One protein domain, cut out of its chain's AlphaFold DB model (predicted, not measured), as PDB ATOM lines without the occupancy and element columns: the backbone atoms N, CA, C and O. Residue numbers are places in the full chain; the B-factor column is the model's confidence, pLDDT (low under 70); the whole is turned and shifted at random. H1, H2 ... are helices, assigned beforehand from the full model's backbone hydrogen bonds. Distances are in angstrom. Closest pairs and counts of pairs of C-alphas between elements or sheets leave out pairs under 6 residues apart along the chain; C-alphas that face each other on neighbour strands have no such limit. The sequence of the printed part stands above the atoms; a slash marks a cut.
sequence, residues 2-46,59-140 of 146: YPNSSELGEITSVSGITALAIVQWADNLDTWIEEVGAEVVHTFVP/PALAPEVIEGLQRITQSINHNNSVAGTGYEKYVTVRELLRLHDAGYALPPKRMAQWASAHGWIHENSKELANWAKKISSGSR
ATOM      1  N   TYR A   2     159.630 115.594  45.102       59.59
ATOM      2  CA  TYR A   2     158.314 115.459  44.455       59.59
ATOM      3  C   TYR A   2     157.221 115.802  45.472       59.59
ATOM      4  O   TYR A   2     157.415 115.450  46.638       59.59
ATOM      5  N   PRO A   3     156.131 116.473  45.061       63.88
ATOM      6  CA  PRO A   3     155.137 116.968  45.997       63.88
ATOM      7  C   PRO A   3     154.376 115.822  46.674       63.88
ATOM      8  O   PRO A   3     153.912 114.899  46.002       63.88
ATOM      9  N   ASN A   4     154.241 115.886  47.996       71.31
ATOM     10  CA  ASN A   4     153.353 115.013  48.767       71.31
ATOM     11  C   ASN A   4     151.912 115.559  48.771       71.31
ATOM     12  O   ASN A   4     151.656 116.696  48.374       71.31
ATOM     13  N   SER A   5     150.952 114.756  49.241       70.31
ATOM     14  CA  SER A   5     149.525 115.128  49.211       70.31
ATOM     15  C   SER A   5     149.197 116.465  49.893       70.31
ATOM     16  O   SER A   5     148.302 117.161  49.419       70.31
ATOM     17  N   SER A   6     149.911 116.858  50.952       68.31
ATOM     18  CA  SER A   6     149.690 118.137  51.638       68.31
ATOM     19  C   SER A   6     150.222 119.325  50.832       68.31
ATOM     20  O   SER A   6     149.557 120.354  50.754       68.31
ATOM     21  N   GLU A   7     151.369 119.163  50.167       77.75
ATOM     22  CA  GLU A   7     151.951 120.181  49.280       77.75
ATOM     23  C   GLU A   7     151.060 120.438  48.051       77.75
ATOM     24  O   GLU A   7     150.991 121.564  47.562       77.75
ATOM     25  N   LEU A   8     150.316 119.426  47.583       79.62
ATOM     26  CA  LEU A   8     149.356 119.594  46.486       79.62
ATOM     27  C   LEU A   8     148.226 120.561  46.839       79.62
ATOM     28  O   LEU A   8     147.885 121.394  46.005       79.62
ATOM     29  N   GLY A   9     147.694 120.498  48.064       75.75
ATOM     30  CA  GLY A   9     146.647 121.421  48.512       75.75
ATOM     31  C   GLY A   9     147.114 122.876  48.450       75.75
ATOM     32  O   GLY A   9     146.419 123.733  47.900       75.75
ATOM     33  N   GLU A  10     148.340 123.142  48.913       78.94
ATOM     34  CA  GLU A  10     148.950 124.473  48.825       78.94
ATOM     35  C   GLU A  10     149.124 124.922  47.375       78.94
ATOM     36  O   GLU A  10     148.662 126.006  47.021       78.94
ATOM     37  N   ILE A  11     149.709 124.079  46.517       81.19
ATOM     38  CA  ILE A  11     149.918 124.397  45.097       81.19
ATOM     39  C   ILE A  11     148.585 124.723  44.419       81.19
ATOM     40  O   ILE A  11     148.487 125.732  43.732       81.19
ATOM     41  N   THR A  12     147.540 123.924  44.641       78.31
ATOM     42  CA  THR A  12     146.227 124.148  44.011       78.31
ATOM     43  C   THR A  12     145.486 125.378  44.531       78.31
ATOM     44  O   THR A  12     144.599 125.885  43.850       78.31
ATOM     45  N   SER A  13     145.846 125.884  45.714       74.50
ATOM     46  CA  SER A  13     145.204 127.062  46.311       74.50
ATOM     47  C   SER A  13     145.719 128.400  45.761       74.50
ATOM     48  O   SER A  13     145.095 129.440  45.979       74.50
ATOM     49  N   VAL A  14     146.852 128.399  45.046       80.88
ATOM     50  CA  VAL A  14     147.469 129.622  44.516       80.88
ATOM     51  C   VAL A  14     146.697 130.138  43.300       80.88
ATOM     52  O   VAL A  14     146.453 129.420  42.330       80.88
ATOM     53  N   SER A  15     146.353 131.428  43.314       73.31
ATOM     54  CA  SER A  15     145.683 132.076  42.187       73.31
ATOM     55  C   SER A  15     146.610 132.209  40.970       73.31
ATOM     56  O   SER A  15     147.789 132.536  41.087       73.31
ATOM     57  N   GLY A  16     146.064 131.976  39.774       79.56
ATOM     58  CA  GLY A  16     146.786 132.127  38.503       79.56
ATOM     59  C   GLY A  16     147.377 130.838  37.924       79.56
ATOM     60  O   GLY A  16     147.877 130.865  36.802       79.56
ATOM     61  N   ILE A  17     147.278 129.707  38.629       79.69
ATOM     62  CA  ILE A  17     147.595 128.392  38.060       79.69
ATOM     63  C   ILE A  17     146.412 127.923  37.208       79.69
ATOM     64  O   ILE A  17     145.285 127.835  37.685       79.69
ATOM     65  N   THR A  18     146.675 127.628  35.935       78.94
ATOM     66  CA  THR A  18     145.660 127.171  34.969       78.94
ATOM     67  C   THR A  18     145.810 125.703  34.580       78.94
ATOM     68  O   THR A  18     144.870 125.114  34.057       78.94
ATOM     69  N   ALA A  19     146.978 125.110  34.835       80.75
ATOM     70  CA  ALA A  19     147.267 123.701  34.597       80.75
ATOM     71  C   ALA A  19     148.375 123.221  35.544       80.75
ATOM     72  O   ALA A  19     149.303 123.973  35.850       80.75
ATOM     73  N   LEU A  20     148.297 121.960  35.976       83.44
ATOM     74  CA  LEU A  20     149.284 121.319  36.843       83.44
ATOM     75  C   LEU A  20     149.604 119.916  36.313       83.44
ATOM     76  O   LEU A  20     148.699 119.124  36.072       83.44
ATOM     77  N   ALA A  21     150.891 119.608  36.151       85.25
ATOM     78  CA  ALA A  21     151.375 118.274  35.803       85.25
ATOM     79  C   ALA A  21     152.214 117.720  36.962       85.25
ATOM     80  O   ALA A  21     153.183 118.355  37.385       85.25
ATOM     81  N   ILE A  22     151.841 116.546  37.475       80.94
ATOM     82  CA  ILE A  22     152.469 115.927  38.650       80.94
ATOM     83  C   ILE A  22     153.180 114.644  38.228       80.94
ATOM     84  O   ILE A  22     152.604 113.785  37.566       80.94
ATOM     85  N   VAL A  23     154.434 114.496  38.657       79.62
ATOM     86  CA  VAL A  23     155.193 113.246  38.541       79.62
ATOM     87  C   VAL A  23     155.274 112.613  39.928       79.62
ATOM     88  O   VAL A  23     155.879 113.180  40.836       79.62
ATOM     89  N   GLN A  24     154.641 111.452  40.093       73.19
ATOM     90  CA  GLN A  24     154.623 110.701  41.351       73.19
ATOM     91  C   GLN A  24     155.890 109.849  41.533       73.19
ATOM     92  O   GLN A  24     156.457 109.352  40.558       73.19
ATOM     93  N   TRP A  25     156.322 109.651  42.786       67.38
ATOM     94  CA  TRP A  25     157.458 108.776  43.123       67.38
ATOM     95  C   TRP A  25     157.111 107.707  44.166       67.38
ATOM     96  O   TRP A  25     157.149 106.522  43.846       67.38
ATOM     97  N   ALA A  26     156.785 108.100  45.404       62.34
ATOM     98  CA  ALA A  26     156.566 107.159  46.512       62.34
ATOM     99  C   ALA A  26     155.127 107.148  47.049       62.34
ATOM    100  O   ALA A  26     154.626 106.083  47.407       62.34
ATOM    101  N   ASP A  27     154.468 108.307  47.096       66.81
ATOM    102  CA  ASP A  27     153.099 108.411  47.590       66.81
ATOM    103  C   ASP A  27     152.104 108.054  46.485       66.81
ATOM    104  O   ASP A  27     152.167 108.579  45.375       66.81
ATOM    105  N   ASN A  28     151.184 107.147  46.806       74.19
ATOM    106  CA  ASN A  28     150.025 106.862  45.971       74.19
ATOM    107  C   ASN A  28     149.033 108.034  46.109       74.19
ATOM    108  O   ASN A  28     148.702 108.407  47.235       74.19
ATOM    109  N   LEU A  29     148.584 108.597  44.982       77.25
ATOM    110  CA  LEU A  29     147.661 109.737  44.900       77.25
ATOM    111  C   LEU A  29     146.288 109.362  44.311       77.25
ATOM    112  O   LEU A  29     145.575 110.245  43.845       77.25
ATOM    113  N   ASP A  30     145.909 108.081  44.317       82.75
ATOM    114  CA  ASP A  30     144.702 107.573  43.649       82.75
ATOM    115  C   ASP A  30     143.441 108.339  44.075       82.75
ATOM    116  O   ASP A  30     142.650 108.751  43.234       82.75
ATOM    117  N   THR A  31     143.284 108.608  45.378       82.94
ATOM    118  CA  THR A  31     142.122 109.358  45.880       82.94
ATOM    119  C   THR A  31     142.168 110.814  45.433       82.94
ATOM    120  O   THR A  31     141.151 111.364  45.043       82.94
ATOM    121  N   TRP A  32     143.342 111.448  45.435       83.38
ATOM    122  CA  TRP A  32     143.453 112.819  44.937       83.38
ATOM    123  C   TRP A  32     143.106 112.897  43.442       83.38
ATOM    124  O   TRP A  32     142.321 113.757  43.053       83.38
ATOM    125  N   ILE A  33     143.632 111.973  42.624       84.81
ATOM    126  CA  ILE A  33     143.382 111.886  41.175       84.81
ATOM    127  C   ILE A  33     141.885 111.744  40.883       84.81
ATOM    128  O   ILE A  33     141.370 112.463  40.027       84.81
ATOM    129  N   GLU A  34     141.202 110.843  41.597       85.38
ATOM    130  CA  GLU A  34     139.758 110.625  41.468       85.38
ATOM    131  C   GLU A  34     138.960 111.890  41.816       85.38
ATOM    132  O   GLU A  34     138.093 112.296  41.044       85.38
ATOM    133  N   GLU A  35     139.279 112.548  42.936       86.31
ATOM    134  CA  GLU A  35     138.522 113.709  43.422       86.31
ATOM    135  C   GLU A  35     138.720 114.962  42.557       86.31
ATOM    136  O   GLU A  35     137.769 115.711  42.338       86.31
ATOM    137  N   VAL A  36     139.928 115.202  42.028       83.88
ATOM    138  CA  VAL A  36     140.171 116.348  41.129       83.88
ATOM    139  C   VAL A  36     139.840 116.054  39.660       83.88
ATOM    140  O   VAL A  36     139.907 116.959  38.828       83.88
ATOM    141  N   GLY A  37     139.509 114.803  39.320       81.00
ATOM    142  CA  GLY A  37     139.279 114.372  37.940       81.00
ATOM    143  C   GLY A  37     140.528 114.472  37.059       81.00
ATOM    144  O   GLY A  37     140.429 114.832  35.885       81.00
ATOM    145  N   ALA A  38     141.712 114.208  37.621       82.94
ATOM    146  CA  ALA A  38     142.974 114.337  36.898       82.94
ATOM    147  C   ALA A  38     143.153 113.231  35.847       82.94
ATOM    148  O   ALA A  38     142.868 112.057  36.081       82.94
ATOM    149  N   GLU A  39     143.699 113.601  34.688       85.62
ATOM    150  CA  GLU A  39     144.058 112.649  33.638       85.62
ATOM    151  C   GLU A  39     145.401 111.967  33.950       85.62
ATOM    152  O   GLU A  39     146.428 112.625  34.144       85.62
ATOM    153  N   VAL A  40     145.418 110.631  33.946       82.50
ATOM    154  CA  VAL A  40     146.647 109.844  34.116       82.50
ATOM    155  C   VAL A  40     147.296 109.595  32.754       82.50
ATOM    156  O   VAL A  40     146.954 108.653  32.044       82.50
ATOM    157  N   VAL A  41     148.275 110.434  32.404       81.94
ATOM    158  CA  VAL A  41     148.961 110.394  31.097       81.94
ATOM    159  C   VAL A  41     149.924 109.204  30.965       81.94
ATOM    160  O   VAL A  41     150.097 108.650  29.880       81.94
ATOM    161  N   HIS A  42     150.581 108.794  32.055       74.88
ATOM    162  CA  HIS A  42     151.524 107.675  32.034       74.88
ATOM    163  C   HIS A  42     151.658 107.014  33.408       74.88
ATOM    164  O   HIS A  42     151.780 107.693  34.426       74.88
ATOM    165  N   THR A  43     151.711 105.681  33.427       69.00
ATOM    166  CA  THR A  43     152.022 104.899  34.631       69.00
ATOM    167  C   THR A  43     153.383 104.241  34.456       69.00
ATOM    168  O   THR A  43     153.536 103.325  33.649       69.00
ATOM    169  N   PHE A  44     154.376 104.691  35.223       65.75
ATOM    170  CA  PHE A  44     155.666 104.013  35.278       65.75
ATOM    171  C   PHE A  44     155.554 102.803  36.208       65.75
ATOM    172  O   PHE A  44     155.416 102.955  37.422       65.75
ATOM    173  N   VAL A  45     155.613 101.598  35.644       60.62
ATOM    174  CA  VAL A  45     155.773 100.356  36.407       60.62
ATOM    175  C   VAL A  45     157.260 100.000  36.353       60.62
ATOM    176  O   VAL A  45     157.725  99.545  35.307       60.62
ATOM    177  N   PRO A  46     158.045 100.231  37.424       52.59
ATOM    178  CA  PRO A  46     159.436  99.810  37.430       52.59
ATOM    179  C   PRO A  46     159.487  98.289  37.281       52.59
ATOM    180  O   PRO A  46     158.766  97.581  37.990       52.59
ATOM    181  N   PRO A  59     141.624 100.989  52.850       85.25
ATOM    182  CA  PRO A  59     140.317 100.819  52.227       85.25
ATOM    183  C   PRO A  59     139.858 102.134  51.593       85.25
ATOM    184  O   PRO A  59     140.225 103.211  52.062       85.25
ATOM    185  N   ALA A  60     139.056 102.042  50.533       87.56
ATOM    186  CA  ALA A  60     138.424 103.211  49.928       87.56
ATOM    187  C   ALA A  60     137.577 103.981  50.954       87.56
ATOM    188  O   ALA A  60     137.072 103.401  51.919       87.56
ATOM    189  N   LEU A  61     137.432 105.292  50.743       89.12
ATOM    190  CA  LEU A  61     136.574 106.118  51.586       89.12
ATOM    191  C   LEU A  61     135.120 105.681  51.394       89.12
ATOM    192  O   LEU A  61     134.602 105.701  50.280       89.12
ATOM    193  N   ALA A  62     134.467 105.275  52.482       92.06
ATOM    194  CA  ALA A  62     133.037 105.000  52.452       92.06
ATOM    195  C   ALA A  62     132.258 106.300  52.160       92.06
ATOM    196  O   ALA A  62     132.702 107.371  52.597       92.06
ATOM    197  N   PRO A  63     131.093 106.236  51.490       93.31
ATOM    198  CA  PRO A  63     130.276 107.416  51.199       93.31
ATOM    199  C   PRO A  63     129.972 108.272  52.437       93.31
ATOM    200  O   PRO A  63     130.000 109.496  52.369       93.31
ATOM    201  N   GLU A  64     129.764 107.649  53.596       95.06
ATOM    202  CA  GLU A  64     129.494 108.339  54.858       95.06
ATOM    203  C   GLU A  64     130.724 109.065  55.411       95.06
ATOM    204  O   GLU A  64     130.593 110.105  56.061       95.06
ATOM    205  N   VAL A  65     131.926 108.544  55.142       94.12
ATOM    206  CA  VAL A  65     133.182 109.222  55.480       94.12
ATOM    207  C   VAL A  65     133.365 110.435  54.574       94.12
ATOM    208  O   VAL A  65     133.695 111.503  55.082       94.12
ATOM    209  N   ILE A  66     133.082 110.306  53.274       93.25
ATOM    210  CA  ILE A  66     133.102 111.431  52.325       93.25
ATOM    211  C   ILE A  66     132.099 112.506  52.757       93.25
ATOM    212  O   ILE A  66     132.459 113.676  52.850       93.25
ATOM    213  N   GLU A  67     130.867 112.128  53.104       94.31
ATOM    214  CA  GLU A  67     129.854 113.071  53.583       94.31
ATOM    215  C   GLU A  67     130.304 113.776  54.877       94.31
ATOM    216  O   GLU A  67     130.159 114.991  55.022       94.31
ATOM    217  N   GLY A  68     130.903 113.038  55.817       94.50
ATOM    218  CA  GLY A  68     131.472 113.624  57.030       94.50
ATOM    219  C   GLY A  68     132.600 114.613  56.729       94.50
ATOM    220  O   GLY A  68     132.625 115.707  57.291       94.50
ATOM    221  N   LEU A  69     133.493 114.278  55.798       94.38
ATOM    222  CA  LEU A  69     134.552 115.174  55.339       94.38
ATOM    223  C   LEU A  69     133.985 116.436  54.673       94.38
ATOM    224  O   LEU A  69     134.420 117.537  55.002       94.38
ATOM    225  N   GLN A  70     132.961 116.307  53.827       94.31
ATOM    226  CA  GLN A  70     132.253 117.444  53.228       94.31
ATOM    227  C   GLN A  70     131.639 118.360  54.290       94.31
ATOM    228  O   GLN A  70     131.794 119.580  54.208       94.31
ATOM    229  N   ARG A  71     130.999 117.796  55.324       93.31
ATOM    230  CA  ARG A  71     130.456 118.584  56.442       93.31
ATOM    231  C   ARG A  71     131.545 119.354  57.176       93.31
ATOM    232  O   ARG A  71     131.327 120.518  57.509       93.31
ATOM    233  N   ILE A  72     132.706 118.739  57.424       93.31
ATOM    234  CA  ILE A  72     133.838 119.440  58.044       93.31
ATOM    235  C   ILE A  72     134.298 120.572  57.126       93.31
ATOM    236  O   ILE A  72     134.347 121.714  57.572       93.31
ATOM    237  N   THR A  73     134.551 120.283  55.845       91.75
ATOM    238  CA  THR A  73     135.000 121.256  54.838       91.75
ATOM    239  C   THR A  73     134.079 122.471  54.754       91.75
ATOM    240  O   THR A  73     134.573 123.589  54.682       91.75
ATOM    241  N   GLN A  74     132.760 122.285  54.812       91.69
ATOM    242  CA  GLN A  74     131.784 123.385  54.787       91.69
ATOM    243  C   GLN A  74     131.706 124.169  56.107       91.69
ATOM    244  O   GLN A  74     131.202 125.289  56.128       91.69
ATOM    245  N   SER A  75     132.167 123.580  57.211       88.19
ATOM    246  CA  SER A  75     132.026 124.145  58.556       88.19
ATOM    247  C   SER A  75     133.269 124.883  59.047       88.19
ATOM    248  O   SER A  75     133.147 125.705  59.953       88.19
ATOM    249  N   ILE A  76     134.456 124.566  58.525       88.50
ATOM    250  CA  ILE A  76     135.725 125.127  59.004       88.50
ATOM    251  C   ILE A  76     136.278 126.172  58.035       88.50
ATOM    252  O   ILE A  76     136.091 126.084  56.826       88.50
ATOM    253  N   ASN A  77     137.027 127.137  58.567       84.75
ATOM    254  CA  ASN A  77     137.899 127.960  57.742       84.75
ATOM    255  C   ASN A  77     139.176 127.161  57.432       84.75
ATOM    256  O   ASN A  77     139.934 126.854  58.351       84.75
ATOM    257  N   HIS A  78     139.429 126.838  56.159       78.50
ATOM    258  CA  HIS A  78     140.583 126.021  55.745       78.50
ATOM    259  C   HIS A  78     141.938 126.663  56.057       78.50
ATOM    260  O   HIS A  78     142.931 125.945  56.148       78.50
ATOM    261  N   ASN A  79     141.973 127.979  56.293       77.69
ATOM    262  CA  ASN A  79     143.183 128.700  56.695       77.69
ATOM    263  C   ASN A  79     143.512 128.541  58.188       77.69
ATOM    264  O   ASN A  79     144.623 128.858  58.612       77.69
ATOM    265  N   ASN A  80     142.562 128.068  58.999       82.81
ATOM    266  CA  ASN A  80     142.758 127.862  60.428       82.81
ATOM    267  C   ASN A  80     143.230 126.432  60.713       82.81
ATOM    268  O   ASN A  80     142.857 125.480  60.030       82.81
ATOM    269  N   SER A  81     144.056 126.267  61.748       84.44
ATOM    270  CA  SER A  81     144.631 124.962  62.081       84.44
ATOM    271  C   SER A  81     143.619 124.021  62.740       84.44
ATOM    272  O   SER A  81     143.028 124.353  63.771       84.44
ATOM    273  N   VAL A  82     143.522 122.788  62.233       86.12
ATOM    274  CA  VAL A  82     142.730 121.704  62.854       86.12
ATOM    275  C   VAL A  82     143.462 120.980  64.002       86.12
ATOM    276  O   VAL A  82     142.887 120.099  64.647       86.12
ATOM    277  N   ALA A  83     144.720 121.333  64.298       85.31
ATOM    278  CA  ALA A  83     145.501 120.757  65.404       85.31
ATOM    279  C   ALA A  83     145.347 121.519  66.733       85.31
ATOM    280  O   ALA A  83     145.464 120.925  67.813       85.31
ATOM    281  N   GLY A  84     145.099 122.833  66.646       81.06
ATOM    282  CA  GLY A  84     145.028 123.759  67.779       81.06
ATOM    283  C   GLY A  84     143.824 123.524  68.690       81.06
ATOM    284  O   GLY A  84     143.100 122.554  68.551       81.06
ATOM    285  N   THR A  85     143.565 124.395  69.661       75.56
ATOM    286  CA  THR A  85     142.446 124.205  70.605       75.56
ATOM    287  C   THR A  85     141.118 124.793  70.138       75.56
ATOM    288  O   THR A  85     140.204 124.797  70.941       75.56
ATOM    289  N   GLY A  86     141.005 125.263  68.891       84.50
ATOM    290  CA  GLY A  86     139.877 126.052  68.380       84.50
ATOM    291  C   GLY A  86     138.650 125.279  67.878       84.50
ATOM    292  O   GLY A  86     138.550 124.052  67.989       84.50
ATOM    293  N   TYR A  87     137.725 126.034  67.279       88.19
ATOM    294  CA  TYR A  87     136.485 125.536  66.682       88.19
ATOM    295  C   TYR A  87     136.743 124.501  65.575       88.19
ATOM    296  O   TYR A  87     136.053 123.485  65.501       88.19
ATOM    297  N   GLU A  88     137.790 124.689  64.775       90.62
ATOM    298  CA  GLU A  88     138.162 123.802  63.672       90.62
ATOM    299  C   GLU A  88     138.536 122.405  64.167       90.62
ATOM    300  O   GLU A  88     138.044 121.403  63.637       90.62
ATOM    301  N   LYS A  89     139.327 122.317  65.247       91.31
ATOM    302  CA  LYS A  89     139.592 121.039  65.918       91.31
ATOM    303  C   LYS A  89     138.306 120.443  66.475       91.31
ATOM    304  O   LYS A  89     138.095 119.241  66.333       91.31
ATOM    305  N   TYR A  90     137.476 121.253  67.137       91.69
ATOM    306  CA  TYR A  90     136.231 120.775  67.738       91.69
ATOM    307  C   TYR A  90     135.328 120.110  66.691       91.69
ATOM    308  O   TYR A  90     134.916 118.968  66.894       91.69
ATOM    309  N   VAL A  91     135.078 120.775  65.559       92.50
ATOM    310  CA  VAL A  91     134.261 120.233  64.463       92.50
ATOM    311  C   VAL A  91     134.900 118.982  63.868       92.50
ATOM    312  O   VAL A  91     134.230 117.952  63.776       92.50
ATOM    313  N   THR A  92     136.193 119.049  63.534       92.94
ATOM    314  CA  THR A  92     136.927 117.944  62.899       92.94
ATOM    315  C   THR A  92     136.905 116.697  63.777       92.94
ATOM    316  O   THR A  92     136.408 115.651  63.373       92.94
ATOM    317  N   VAL A  93     137.379 116.798  65.020       94.31
ATOM    318  CA  VAL A  93     137.468 115.649  65.930       94.31
ATOM    319  C   VAL A  93     136.083 115.105  66.281       94.31
ATOM    320  O   VAL A  93     135.925 113.890  66.374       94.31
ATOM    321  N   ARG A  94     135.070 115.965  66.458       94.19
ATOM    322  CA  ARG A  94     133.703 115.517  66.762       94.19
ATOM    323  C   ARG A  94     133.118 114.682  65.627       94.19
ATOM    324  O   ARG A  94     132.523 113.643  65.903       94.19
ATOM    325  N   GLU A  95     133.283 115.117  64.382       95.06
ATOM    326  CA  GLU A  95     132.761 114.374  63.232       95.06
ATOM    327  C   GLU A  95     133.528 113.063  63.011       95.06
ATOM    328  O   GLU A  95     132.909 112.026  62.787       95.06
ATOM    329  N   LEU A  96     134.855 113.062  63.188       95.56
ATOM    330  CA  LEU A  96     135.651 111.832  63.130       95.56
ATOM    331  C   LEU A  96     135.258 110.825  64.216       95.56
ATOM    332  O   LEU A  96     135.126 109.636  63.933       95.56
ATOM    333  N   LEU A  97     135.036 111.284  65.451       95.25
ATOM    334  CA  LEU A  97     134.550 110.423  66.530       95.25
ATOM    335  C   LEU A  97     133.162 109.862  66.212       95.25
ATOM    336  O   LEU A  97     132.936 108.679  66.435       95.25
ATOM    337  N   ARG A  98     132.261 110.674  65.642       95.56
ATOM    338  CA  ARG A  98     130.929 110.223  65.207       95.56
ATOM    339  C   ARG A  98     131.024 109.104  64.166       95.56
ATOM    340  O   ARG A  98     130.302 108.119  64.276       95.56
ATOM    341  N   LEU A  99     131.897 109.253  63.168       95.81
ATOM    342  CA  LEU A  99     132.120 108.242  62.129       95.81
ATOM    343  C   LEU A  99     132.729 106.957  62.704       95.81
ATOM    344  O   LEU A  99     132.248 105.865  62.409       95.81
ATOM    345  N   HIS A 100     133.737 107.088  63.565       95.06
ATOM    346  CA  HIS A 100     134.369 105.948  64.224       95.06
ATOM    347  C   HIS A 100     133.395 105.197  65.146       95.06
ATOM    348  O   HIS A 100     133.345 103.971  65.128       95.06
ATOM    349  N   ASP A 101     132.581 105.916  65.923       94.06
ATOM    350  CA  ASP A 101     131.571 105.322  66.807       94.06
ATOM    351  C   ASP A 101     130.445 104.625  66.022       94.06
ATOM    352  O   ASP A 101     129.837 103.683  66.526       94.06
ATOM    353  N   ALA A 102     130.201 105.036  64.773       93.75
ATOM    354  CA  ALA A 102     129.304 104.349  63.844       93.75
ATOM    355  C   ALA A 102     129.955 103.139  63.135       93.75
ATOM    356  O   ALA A 102     129.287 102.459  62.359       93.75
ATOM    357  N   GLY A 103     131.231 102.848  63.407       92.88
ATOM    358  CA  GLY A 103     131.948 101.689  62.871       92.88
ATOM    359  C   GLY A 103     132.595 101.903  61.501       92.88
ATOM    360  O   GLY A 103     133.062 100.934  60.902       92.88
ATOM    361  N   TYR A 104     132.652 103.139  60.995       94.94
ATOM    362  CA  TYR A 104     133.311 103.421  59.722       94.94
ATOM    363  C   TYR A 104     134.835 103.435  59.870       94.94
ATOM    364  O   TYR A 104     135.386 104.014  60.810       94.94
ATOM    365  N   ALA A 105     135.525 102.830  58.902       92.62
ATOM    366  CA  ALA A 105     136.975 102.919  58.805       92.62
ATOM    367  C   ALA A 105     137.395 104.354  58.458       92.62
ATOM    368  O   ALA A 105     136.832 104.970  57.555       92.62
ATOM    369  N   LEU A 106     138.415 104.865  59.149       94.12
ATOM    370  CA  LEU A 106     139.001 106.183  58.898       94.12
ATOM    371  C   LEU A 106     140.404 106.017  58.290       94.12
ATOM    372  O   LEU A 106     141.375 106.040  59.053       94.12
ATOM    373  N   PRO A 107     140.529 105.780  56.966       92.88
ATOM    374  CA  PRO A 107     141.809 105.564  56.284       92.88
ATOM    375  C   PRO A 107     142.629 106.870  56.218       92.88
ATOM    376  O   PRO A 107     142.294 107.764  55.434       92.88
ATOM    377  N   PRO A 108     143.687 107.038  57.039       91.12
ATOM    378  CA  PRO A 108     144.325 108.341  57.223       91.12
ATOM    379  C   PRO A 108     144.925 108.944  55.948       91.12
ATOM    380  O   PRO A 108     144.760 110.142  55.713       91.12
ATOM    381  N   LYS A 109     145.609 108.145  55.117       89.06
ATOM    382  CA  LYS A 109     146.248 108.630  53.882       89.06
ATOM    383  C   LYS A 109     145.199 109.055  52.860       89.06
ATOM    384  O   LYS A 109     145.346 110.119  52.263       89.06
ATOM    385  N   ARG A 110     144.128 108.273  52.682       90.19
ATOM    386  CA  ARG A 110     143.049 108.641  51.748       90.19
ATOM    387  C   ARG A 110     142.299 109.890  52.195       90.19
ATOM    388  O   ARG A 110     142.004 110.749  51.374       90.19
ATOM    389  N   MET A 111     142.043 110.035  53.496       93.00
ATOM    390  CA  MET A 111     141.400 111.238  54.037       93.00
ATOM    391  C   MET A 111     142.256 112.493  53.821       93.00
ATOM    392  O   MET A 111     141.714 113.537  53.469       93.00
ATOM    393  N   ALA A 112     143.582 112.401  53.980       90.75
ATOM    394  CA  ALA A 112     144.487 113.517  53.690       90.75
ATOM    395  C   ALA A 112     144.468 113.923  52.210       90.75
ATOM    396  O   ALA A 112     144.407 115.115  51.915       90.75
ATOM    397  N   GLN A 113     144.482 112.948  51.296       89.56
ATOM    398  CA  GLN A 113     144.382 113.194  49.851       89.56
ATOM    399  C   GLN A 113     143.053 113.844  49.466       89.56
ATOM    400  O   GLN A 113     143.030 114.797  48.693       89.56
ATOM    401  N   TRP A 114     141.953 113.356  50.039       92.50
ATOM    402  CA  TRP A 114     140.638 113.946  49.831       92.50
ATOM    403  C   TRP A 114     140.604 115.401  50.312       92.50
ATOM    404  O   TRP A 114     140.150 116.291  49.596       92.50
ATOM    405  N   ALA A 115     141.142 115.667  51.507       90.81
ATOM    406  CA  ALA A 115     141.189 117.010  52.077       90.81
ATOM    407  C   ALA A 115     142.030 117.972  51.227       90.81
ATOM    408  O   ALA A 115     141.604 119.100  50.979       90.81
ATOM    409  N   SER A 116     143.195 117.534  50.738       88.00
ATOM    410  CA  SER A 116     144.032 118.378  49.883       88.00
ATOM    411  C   SER A 116     143.403 118.649  48.517       88.00
ATOM    412  O   SER A 116     143.515 119.769  48.026       88.00
ATOM    413  N   ALA A 117     142.671 117.687  47.943       87.25
ATOM    414  CA  ALA A 117     141.862 117.908  46.741       87.25
ATOM    415  C   ALA A 117     140.760 118.964  46.959       87.25
ATOM    416  O   ALA A 117     140.397 119.685  46.035       87.25
ATOM    417  N   HIS A 118     140.269 119.102  48.193       87.44
ATOM    418  CA  HIS A 118     139.195 120.025  48.568       87.44
ATOM    419  C   HIS A 118     139.693 121.326  49.215       87.44
ATOM    420  O   HIS A 118     138.959 121.969  49.966       87.44
ATOM    421  N   GLY A 119     140.934 121.730  48.931       83.38
ATOM    422  CA  GLY A 119     141.449 123.048  49.308       83.38
ATOM    423  C   GLY A 119     141.881 123.181  50.768       83.38
ATOM    424  O   GLY A 119     142.062 124.297  51.254       83.38
ATOM    425  N   TRP A 120     142.077 122.072  51.486       87.69
ATOM    426  CA  TRP A 120     142.684 122.130  52.813       87.69
ATOM    427  C   TRP A 120     144.170 122.459  52.677       87.69
ATOM    428  O   TRP A 120     144.955 121.647  52.183       87.69
ATOM    429  N   ILE A 121     144.549 123.648  53.137       79.69
ATOM    430  CA  ILE A 121     145.914 124.166  53.018       79.69
ATOM    431  C   ILE A 121     146.779 123.839  54.243       79.69
ATOM    432  O   ILE A 121     146.279 123.437  55.299       79.69
ATOM    433  N   HIS A 122     148.092 124.043  54.110       79.25
ATOM    434  CA  HIS A 122     149.087 123.807  55.159       79.25
ATOM    435  C   HIS A 122     149.100 122.356  55.659       79.25
ATOM    436  O   HIS A 122     148.781 121.406  54.942       79.25
ATOM    437  N   GLU A 123     149.466 122.161  56.926       85.69
ATOM    438  CA  GLU A 123     149.486 120.848  57.559       85.69
ATOM    439  C   GLU A 123     148.081 120.323  57.910       85.69
ATOM    440  O   GLU A 123     147.974 119.276  58.540       85.69
ATOM    441  N   ASN A 124     146.983 120.980  57.507       87.81
ATOM    442  CA  ASN A 124     145.637 120.560  57.911       87.81
ATOM    443  C   ASN A 124     145.244 119.178  57.364       87.81
ATOM    444  O   ASN A 124     144.642 118.387  58.090       87.81
ATOM    445  N   SER A 125     145.624 118.848  56.126       88.75
ATOM    446  CA  SER A 125     145.407 117.509  55.549       88.75
ATOM    447  C   SER A 125     146.194 116.425  56.303       88.75
ATOM    448  O   SER A 125     145.677 115.345  56.593       88.75
ATOM    449  N   LYS A 126     147.427 116.737  56.710       89.19
ATOM    450  CA  LYS A 126     148.283 115.868  57.531       89.19
ATOM    451  C   LYS A 126     147.742 115.710  58.953       89.19
ATOM    452  O   LYS A 126     147.742 114.613  59.508       89.19
ATOM    453  N   GLU A 127     147.231 116.784  59.540       92.00
ATOM    454  CA  GLU A 127     146.632 116.766  60.872       92.00
ATOM    455  C   GLU A 127     145.302 116.007  60.895       92.00
ATOM    456  O   GLU A 127     145.034 115.276  61.850       92.00
ATOM    457  N   LEU A 128     144.515 116.066  59.817       93.50
ATOM    458  CA  LEU A 128     143.354 115.196  59.627       93.50
ATOM    459  C   LEU A 128     143.754 113.712  59.675       93.50
ATOM    460  O   LEU A 128     143.149 112.940  60.422       93.50
ATOM    461  N   ALA A 129     144.810 113.319  58.954       92.19
ATOM    462  CA  ALA A 129     145.343 111.957  59.018       92.19
ATOM    463  C   ALA A 129     145.832 111.588  60.429       92.19
ATOM    464  O   ALA A 129     145.565 110.487  60.919       92.19
ATOM    465  N   ASN A 130     146.502 112.510  61.126       93.69
ATOM    466  CA  ASN A 130     146.940 112.296  62.505       93.69
ATOM    467  C   ASN A 130     145.753 112.062  63.450       93.69
ATOM    468  O   ASN A 130     145.823 111.179  64.312       93.69
ATOM    469  N   TRP A 131     144.661 112.814  63.299       94.31
ATOM    470  CA  TRP A 131     143.441 112.602  64.077       94.31
ATOM    471  C   TRP A 131     142.771 111.272  63.750       94.31
ATOM    472  O   TRP A 131     142.460 110.531  64.681       94.31
ATOM    473  N   ALA A 132     142.622 110.937  62.466       93.88
ATOM    474  CA  ALA A 132     142.088 109.651  62.026       93.88
ATOM    475  C   ALA A 132     142.890 108.485  62.625       93.88
ATOM    476  O   ALA A 132     142.319 107.596  63.249       93.88
ATOM    477  N   LYS A 133     144.227 108.537  62.558       93.94
ATOM    478  CA  LYS A 133     145.110 107.518  63.144       93.94
ATOM    479  C   LYS A 133     144.943 107.400  64.660       93.94
ATOM    480  O   LYS A 133     144.839 106.292  65.183       93.94
ATOM    481  N   LYS A 134     144.909 108.528  65.379       93.19
ATOM    482  CA  LYS A 134     144.701 108.537  66.837       93.19
ATOM    483  C   LYS A 134     143.353 107.914  67.196       93.19
ATOM    484  O   LYS A 134     143.309 107.044  68.063       93.19
ATOM    485  N   ILE A 135     142.281 108.312  66.517       94.06
ATOM    486  CA  ILE A 135     140.924 107.828  66.789       94.06
ATOM    487  C   ILE A 135     140.805 106.334  66.480       94.06
ATOM    488  O   ILE A 135     140.395 105.578  67.356       94.06
ATOM    489  N   SER A 136     141.289 105.891  65.318       91.38
ATOM    490  CA  SER A 136     141.323 104.471  64.941       91.38
ATOM    491  C   SER A 136     142.167 103.612  65.892       91.38
ATOM    492  O   SER A 136     141.900 102.426  66.048       91.38
ATOM    493  N   SER A 137     143.165 104.190  66.576       90.94
ATOM    494  CA  SER A 137     143.932 103.496  67.629       90.94
ATOM    495  C   SER A 137     143.212 103.417  68.987       90.94
ATOM    496  O   SER A 137     143.779 102.922  69.960       90.94
ATOM    497  N   GLY A 138     141.979 103.924  69.078       88.75
ATOM    498  CA  GLY A 138     141.155 103.934  70.289       88.75
ATOM    499  C   GLY A 138     141.304 105.191  71.148       88.75
ATOM    500  O   GLY A 138     140.663 105.304  72.196       88.75
ATOM    501  N   SER A 139     142.116 106.167  70.727       92.06
ATOM    502  CA  SER A 139     142.206 107.443  71.440       92.06
ATOM    503  C   SER A 139     140.915 108.238  71.263       92.06
ATOM    504  O   SER A 139     140.407 108.374  70.154       92.06
ATOM    505  N   ARG A 140     140.419 108.853  72.342       89.19
ATOM    506  CA  ARG A 140     139.288 109.793  72.298       89.19
ATOM    507  C   ARG A 140     139.759 111.201  72.672       89.19
ATOM    508  O   ARG A 140     139.748 111.547  73.857       89.19
TER     509      ARG A 140
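This is residues 2 to 46 and 59 to 140 of the 146 residues of an uncharacterized protein of Mobiluncus curtisii ATCC 51333 (UniProt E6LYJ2). H5 sits in the middle of a body of helices: it folds into a hairpin with H6, the short helices H1 and H2 pack on H5 at one side, and at the other side is the helical hairpin of H3 and H4, whose H4 packs on H6. A long loop joins H1 to H2 at that end, and its residues 14 to 19 stick out. The printed part has 127 residues with six named helices, H1 to H6 in chain order, and no named strand; the class is all helix, and the helix packing is mostly aligned. The whole is compact, with a radius of gyration of the C-alphas of 14.7 A and spans of 41 by 32 by 21 A.

H1, residues 5 to 13, touches H5, residues 108 to 117, at a shallow tilt of 12 degrees, the same way; their closest C-alphas, of Gly 9 and Ser 116, are 4.2 A apart. H2, residues 30 to 36, touches H5 at a shallow tilt of 24 degrees, the same way, with the C-alphas of Trp 32 and Gln 113 closest at 5.0 A. H3, residues 63 to 75, and H4, residues 87 to 101, form a hairpin at a shallow tilt of 14 degrees; the C-alphas of Ile 72 and Thr 92 are closest at 5.9 A. H3 is close to H5 but not clearly touching, with the C-alphas of Leu 69 and Ala 115 closest at 7.6 A. H5 and H6, residues 124 to 136, form a hairpin at 27 degrees, a shallow tilt, and the C-alphas of Pro 108 and Ala 129 are closest at 4.2 A. H4 touches H6 the same way at 37 degrees, only just a steep tilt; the C-alphas of Leu 96 and Ala 132 are closest at 6.9 A. H6 touches H1 only at their ends, with residues 124 to 126 of H6 alone; the C-alphas of Ser 6 and Ser 125 are closest at 5.8 A. Among the pairs that stay apart are H1 and H3, and H2 and H6. In H2 to H6 every O i to N i+4 pair is within hydrogen-bond range; in H1 3 of 5 are.

H1 begins at C-alpha 5 (149.525, 115.128, 49.211) and is 13.0 A long. H2 is 10.2 A long, H3 18.4 A, and H4 20.8 A from C-alpha 87 (136.485, 125.536, 66.682) to C-alpha 101. H5 is 14.4 A long, and H6, 18.1 A, ends at C-alpha 136 (141.323, 104.471, 64.941).

The C-alphas of Pro 46 and Tyr 87 are the two farthest apart, at 45.2 A. Residues 47 to 58 are not printed, and C-alphas 46 and 59 are 24.2 A apart across this cut. The links H1 to H2 and H3 to H4 are long. The mean pLDDT of the printed part is 85.3; residues 2 to 3, 6, 25 to 27 and 43 to 46 are under 70.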